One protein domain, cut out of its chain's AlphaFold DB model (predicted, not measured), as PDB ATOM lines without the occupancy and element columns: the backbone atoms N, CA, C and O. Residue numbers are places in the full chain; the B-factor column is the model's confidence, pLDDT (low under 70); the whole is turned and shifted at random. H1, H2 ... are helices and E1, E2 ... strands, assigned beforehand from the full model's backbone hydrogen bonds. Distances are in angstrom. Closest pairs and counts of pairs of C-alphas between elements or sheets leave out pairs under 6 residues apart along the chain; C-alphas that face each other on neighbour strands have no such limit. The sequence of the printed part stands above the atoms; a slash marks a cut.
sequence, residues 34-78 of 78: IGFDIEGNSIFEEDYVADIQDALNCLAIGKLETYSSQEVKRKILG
ATOM      1  N   ILE A  34      54.466 -17.680  50.944       90.81
ATOM      2  CA  ILE A  34      53.888 -19.022  51.049       90.81
ATOM      3  C   ILE A  34      53.495 -19.607  49.686       90.81
ATOM      4  O   ILE A  34      53.185 -20.793  49.590       90.81
ATOM      5  N   GLY A  35      53.502 -18.794  48.627       89.88
ATOM      6  CA  GLY A  35      53.126 -19.228  47.287       89.88
ATOM      7  C   GLY A  35      53.166 -18.109  46.254       89.88
ATOM      8  O   GLY A  35      53.599 -16.996  46.544       89.88
ATOM      9  N   PHE A  36      52.700 -18.432  45.049       92.19
ATOM     10  CA  PHE A  36      52.520 -17.484  43.955       92.19
ATOM     11  C   PHE A  36      51.129 -17.654  43.343       92.19
ATOM     12  O   PHE A  36      50.619 -18.776  43.284       92.19
ATOM     13  N   ASP A  37      50.522 -16.557  42.900       88.50
ATOM     14  CA  ASP A  37      49.241 -16.586  42.192       88.50
ATOM     15  C   ASP A  37      49.396 -17.021  40.718       88.50
ATOM     16  O   ASP A  37      50.478 -17.387  40.250       88.50
ATOM     17  N   ILE A  38      48.291 -16.993  39.965       89.44
ATOM     18  CA  ILE A  38      48.267 -17.378  38.544       89.44
ATOM     19  C   ILE A  38      49.054 -16.421  37.634       89.44
ATOM     20  O   ILE A  38      49.366 -16.783  36.500       89.44
ATOM     21  N   GLU A  39      49.353 -15.214  38.112       94.69
ATOM     22  CA  GLU A  39      50.134 -14.192  37.411       94.69
ATOM     23  C   GLU A  39      51.614 -14.221  37.833       94.69
ATOM     24  O   GLU A  39      52.450 -13.563  37.215       94.69
ATOM     25  N   GLY A  40      51.959 -15.032  38.842       92.25
ATOM     26  CA  GLY A  40      53.303 -15.158  39.392       92.25
ATOM     27  C   GLY A  40      53.628 -14.146  40.494       92.25
ATOM     28  O   GLY A  40      54.798 -14.021  40.861       92.25
ATOM     29  N   ASN A  41      52.640 -13.432  41.038       93.38
ATOM     30  CA  ASN A  41      52.843 -12.530  42.172       93.38
ATOM     31  C   ASN A  41      53.006 -13.332  43.465       93.38
ATOM     32  O   ASN A  41      52.379 -14.374  43.639       93.38
ATOM     33  N   SER A  42      53.855 -12.856  44.379       93.94
ATOM     34  CA  SER A  42      54.084 -13.517  45.670       93.94
ATOM     35  C   SER A  42      52.873 -13.379  46.588       93.94
ATOM     36  O   SER A  42      52.346 -12.283  46.743       93.94
ATOM     37  N   ILE A  43      52.484 -14.477  47.230       91.50
ATOM     38  CA  ILE A  43      51.476 -14.506  48.294       91.50
ATOM     39  C   ILE A  43      52.219 -14.534  49.625       91.50
ATOM     40  O   ILE A  43      52.999 -15.459  49.882       91.50
ATOM     41  N   PHE A  44      51.981 -13.537  50.470       92.81
ATOM     42  CA  PHE A  44      52.590 -13.450  51.793       92.81
ATOM     43  C   PHE A  44      51.711 -14.138  52.844       92.81
ATOM     44  O   PHE A  44      50.490 -14.212  52.713       92.81
ATOM     45  N   GLU A  45      52.338 -14.666  53.897       91.50
ATOM     46  CA  GLU A  45      51.639 -15.316  55.012       91.50
ATOM     47  C   GLU A  45      50.572 -14.407  55.632       91.50
ATOM     48  O   GLU A  45      49.489 -14.883  55.962       91.50
ATOM     49  N   GLU A  46      50.858 -13.112  55.772       91.12
ATOM     50  CA  GLU A  46      49.923 -12.147  56.357       91.12
ATOM     51  C   GLU A  46      48.617 -12.038  55.562       91.12
ATOM     52  O   GLU A  46      47.542 -12.138  56.156       91.12
ATOM     53  N   ASP A  47      48.706 -11.940  54.231       90.31
ATOM     54  CA  ASP A  47      47.545 -11.869  53.339       90.31
ATOM     55  C   ASP A  47      46.736 -13.168  53.403       90.31
ATOM     56  O   ASP A  47      45.517 -13.162  53.551       90.31
ATOM     57  N   TYR A  48      47.425 -14.308  53.385       89.75
ATOM     58  CA  TYR A  48      46.783 -15.617  53.466       89.75
ATOM     59  C   TYR A  48      46.060 -15.856  54.794       89.75
ATOM     60  O   TYR A  48      44.956 -16.404  54.825       89.75
ATOM     61  N   VAL A  49      46.676 -15.460  55.911       91.88
ATOM     62  CA  VAL A  49      46.051 -15.566  57.233       91.88
ATOM     63  C   VAL A  49      44.839 -14.639  57.322       91.88
ATOM     64  O   VAL A  49      43.814 -15.059  57.865       91.88
ATOM     65  N   ALA A  50      44.928 -13.423  56.776       93.94
ATOM     66  CA  ALA A  50      43.805 -12.492  56.717       93.94
ATOM     67  C   ALA A  50      42.626 -13.075  55.917       93.94
ATOM     68  O   ALA A  50      41.511 -13.128  56.439       93.94
ATOM     69  N   ASP A  51      42.881 -13.633  54.730       91.44
ATOM     70  CA  ASP A  51      41.856 -14.275  53.894       91.44
ATOM     71  C   ASP A  51      41.129 -15.412  54.632       91.44
ATOM     72  O   ASP A  51      39.901 -15.548  54.558       91.44
ATOM     73  N   ILE A  52      41.867 -16.234  55.391       92.88
ATOM     74  CA  ILE A  52      41.272 -17.301  56.209       92.88
ATOM     75  C   ILE A  52      40.395 -16.715  57.317       92.88
ATOM     76  O   ILE A  52      39.287 -17.206  57.546       92.88
ATOM     77  N   GLN A  53      40.881 -15.698  58.031       96.69
ATOM     78  CA  GLN A  53      40.126 -15.070  59.116       96.69
ATOM     79  C   GLN A  53      38.822 -14.456  58.602       96.69
ATOM     80  O   GLN A  53      37.768 -14.663  59.211       96.69
ATOM     81  N   ASP A  54      38.866 -13.790  57.453       95.12
ATOM     82  CA  ASP A  54      37.690 -13.215  56.808       95.12
ATOM     83  C   ASP A  54      36.693 -14.294  56.376       95.12
ATOM     84  O   ASP A  54      35.492 -14.174  56.644       95.12
ATOM     85  N   ALA A  55      37.163 -15.401  55.793       93.00
ATOM     86  CA  ALA A  55      36.303 -16.530  55.442       93.00
ATOM     87  C   ALA A  55      35.622 -17.151  56.676       93.00
ATOM     88  O   ALA A  55      34.420 -17.441  56.648       93.00
ATOM     89  N   LEU A  56      36.358 -17.317  57.780       95.25
ATOM     90  CA  LEU A  56      35.810 -17.819  59.043       95.25
ATOM     91  C   LEU A  56      34.791 -16.852  59.651       95.25
ATOM     92  O   LEU A  56      33.759 -17.291  60.162       95.25
ATOM     93  N   ASN A  57      35.033 -15.544  59.566       96.69
ATOM     94  CA  ASN A  57      34.078 -14.537  60.015       96.69
ATOM     95  C   ASN A  57      32.793 -14.578  59.172       96.69
ATOM     96  O   ASN A  57      31.695 -14.647  59.725       96.69
ATOM     97  N   CYS A  58      32.918 -14.634  57.842       95.56
ATOM     98  CA  CYS A  58      31.795 -14.825  56.924       95.56
ATOM     99  C   CYS A  58      30.986 -16.085  57.261       95.56
ATOM    100  O   CYS A  58      29.753 -16.047  57.238       95.56
ATOM    101  N   LEU A  59      31.657 -17.184  57.621       94.81
ATOM    102  CA  LEU A  59      30.996 -18.412  58.063       94.81
ATOM    103  C   LEU A  59      30.221 -18.186  59.364       94.81
ATOM    104  O   LEU A  59      29.049 -18.552  59.448       94.81
ATOM    105  N   ALA A  60      30.850 -17.545  60.352       96.31
ATOM    106  CA  ALA A  60      30.256 -17.295  61.663       96.31
ATOM    107  C   ALA A  60      28.992 -16.421  61.588       96.31
ATOM    108  O   ALA A  60      28.040 -16.651  62.331       96.31
ATOM    109  N   ILE A  61      28.951 -15.454  60.666       96.62
ATOM    110  CA  ILE A  61      27.786 -14.579  60.452       96.62
ATOM    111  C   ILE A  61      26.779 -15.132  59.429       96.62
ATOM    112  O   ILE A  61      25.833 -14.430  59.066       96.62
ATOM    113  N   GLY A  62      26.979 -16.359  58.936       93.38
ATOM    114  CA  GLY A  62      26.080 -17.015  57.981       93.38
ATOM    115  C   GLY A  62      26.061 -16.379  56.588       93.38
ATOM    116  O   GLY A  62      25.059 -16.481  55.886       93.38
ATOM    117  N   LYS A  63      27.144 -15.698  56.194       94.81
ATOM    118  CA  LYS A  63      27.300 -15.037  54.886       94.81
ATOM    119  C   LYS A  63      28.364 -15.678  53.995       94.81
ATOM    120  O   LYS A  63      28.624 -15.155  52.916       94.81
ATOM    121  N   LEU A  64      28.999 -16.772  54.424       91.94
ATOM    122  CA  LEU A  64      29.963 -17.474  53.579       91.94
ATOM    123  C   LEU A  64      29.242 -18.094  52.380       91.94
ATOM    124  O   LEU A  64      28.473 -19.046  52.522       91.94
ATOM    125  N   GLU A  65      29.522 -17.563  51.198       86.56
ATOM    126  CA  GLU A  65      29.075 -18.150  49.945       86.56
ATOM    127  C   GLU A  65      30.066 -19.223  49.498       86.56
ATOM    128  O   GLU A  65      31.279 -19.018  49.490       86.56
ATOM    129  N   THR A  66      29.544 -20.381  49.102       86.19
ATOM    130  CA  THR A  66      30.339 -21.451  48.500       86.19
ATOM    131  C   THR A  66      29.757 -21.779  47.140       86.19
ATOM    132  O   THR A  66      28.547 -21.720  46.932       86.19
ATOM    133  N   TYR A  67      30.636 -22.099  46.200       86.94
ATOM    134  CA  TYR A  67      30.263 -22.380  44.826       86.94
ATOM    135  C   TYR A  67      30.822 -23.734  44.430       86.94
ATOM    136  O   TYR A  67      31.984 -24.045  44.697       86.94
ATOM    137  N   SER A  68      30.009 -24.540  43.755       89.44
ATOM    138  CA  SER A  68      30.515 -25.747  43.110       89.44
ATOM    139  C   SER A  68      31.506 -25.379  42.000       89.44
ATOM    140  O   SER A  68      31.396 -24.325  41.371       89.44
ATOM    141  N   SER A  69      32.443 -26.274  41.674       87.88
ATOM    142  CA  SER A  69      33.397 -26.034  40.579       87.88
ATOM    143  C   SER A  69      32.700 -25.733  39.244       87.88
ATOM    144  O   SER A  69      33.211 -24.962  38.438       87.88
ATOM    145  N   GLN A  70      31.512 -26.307  39.011       88.62
ATOM    146  CA  GLN A  70      30.701 -26.010  37.827       88.62
ATOM    147  C   GLN A  70      30.147 -24.580  37.838       88.62
ATOM    148  O   GLN A  70      30.140 -23.921  36.800       88.62
ATOM    149  N   GLU A  71      29.692 -24.082  38.988       89.06
ATOM    150  CA  GLU A  71      29.225 -22.698  39.130       89.06
ATOM    151  C   GLU A  71      30.359 -21.694  38.999       89.06
ATOM    152  O   GLU A  71      30.197 -20.709  38.285       89.06
ATOM    153  N   VAL A  72      31.513 -21.974  39.610       86.50
ATOM    154  CA  VAL A  72      32.725 -21.163  39.439       86.50
ATOM    155  C   VAL A  72      33.101 -21.093  37.961       86.50
ATOM    156  O   VAL A  72      33.285 -20.005  37.421       86.50
ATOM    157  N   LYS A  73      33.122 -22.243  37.269       86.62
ATOM    158  CA  LYS A  73      33.413 -22.307  35.833       86.62
ATOM    159  C   LYS A  73      32.444 -21.451  35.012       86.62
ATOM    160  O   LYS A  73      32.904 -20.700  34.162       86.62
ATOM    161  N   ARG A  74      31.133 -21.538  35.273       89.94
ATOM    162  CA  ARG A  74      30.122 -20.701  34.595       89.94
ATOM    163  C   ARG A  74      30.338 -19.211  34.866       89.94
ATOM    164  O   ARG A  74      30.315 -18.420  33.938       89.94
ATOM    165  N   LYS A  75      30.584 -18.826  36.120       82.56
ATOM    166  CA  LYS A  75      30.770 -17.415  36.495       82.56
ATOM    167  C   LYS A  75      32.030 -16.788  35.892       82.56
ATOM    168  O   LYS A  75      32.003 -15.607  35.574       82.56
ATOM    169  N   ILE A  76      33.112 -17.555  35.759       79.88
ATOM    170  CA  ILE A  76      34.397 -17.049  35.252       79.88
ATOM    171  C   ILE A  76      34.467 -17.099  33.720       79.88
ATOM    172  O   ILE A  76      35.038 -16.197  33.116       79.88
ATOM    173  N   LEU A  77      33.918 -18.141  33.085       74.62
ATOM    174  CA  LEU A  77      34.083 -18.358  31.640       74.62
ATOM    175  C   LEU A  77      32.918 -17.847  30.777       74.62
ATOM    176  O   LEU A  77      33.118 -17.725  29.570       74.62
ATOM    177  N   GLY A  78      31.758 -17.530  31.369       61.16
ATOM    178  CA  GLY A  78      30.534 -17.182  30.635       61.16
ATOM    179  C   GLY A  78      29.777 -18.412  30.154       61.16
ATOM    180  O   GLY A  78      30.238 -19.053  29.186       61.16
TER     181      GLY A  78
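What this domain is: This is residues 34 to 78 of the 78 residues of an uncharacterized protein of Flavobacterium sp. (UniProt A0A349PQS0). The model is an open, flat C: the long helix H1 makes its back, the small strand hairpin of E1 and E2 makes one arm at the beginning of H1, and the stretch from residue 61 on, with the short helix H2, makes the other arm from the far end of H1. Both arms run out to the same side of H1, and the space between the hairpin and H2 is empty. The printed part has 45 residues with two named strands and two named helices, in the order E1, E2, H1, H2; the two strands form an antiparallel sheet, and the class is mostly helix. The whole is loose, with a radius of gyration of the C-alphas of 13.5 A, and its C-alphas span 29 by 28 by 11 A.

Where its parts are: The printed part begins with the strand E1, residues 34 to 36, whose first C-alpha, that of Ile 34, is at (53.888, -19.022, 51.049). The strand E2 is residues 42 to 44. The helix H1 is residues 45 to 60 and measures 22.5 A from its first to its last C-alpha; C-alpha 60 is at (30.256, -17.295, 61.663). The helix H2 is residues 69 to 77, 11.8 A long, and ends with C-alpha 77 at (34.083, -18.358, 31.640).

How they stand to each other: E1 and E2 are a hairpin, antiparallel neighbours with 152 degrees between their directions. The C-alphas of residues 36 and 42 face each other at 4.6 A, and those of residues 34 and 44 at 5.8 A. N 34 and O 43 are 2.9 A apart and N 43 and O 35 are 2.8 A apart, both within hydrogen-bond range. E2 and H1 follow each other with 0 residues between them, a tight link. The closest C-alphas of E1 and H1 are those of Ile 34 and Glu 45, 5.9 A apart. H1 and H2 are apart, and H2 is apart from E1 and from E2. In H1 and H2 every O i to N i+4 pair is within hydrogen-bond range.

The domain as a whole: The two C-alphas farthest apart are those of Gly 40 and Ile 61, at 33.1 A, and the first and last printed C-alphas are 31.1 A apart. Residues 57 to 62, of which 57 to 60 belong to H1, stand free, and so do residues 68 to 74, of which 69 to 74 belong to H2. The link from E1 to E2, with 5 residues, is tight, and that from H1 to H2, with 8 residues, is short. The printed part has no cut. Its mean pLDDT is 90.2, and one residue, Gly 78, the chain's last, is under 70.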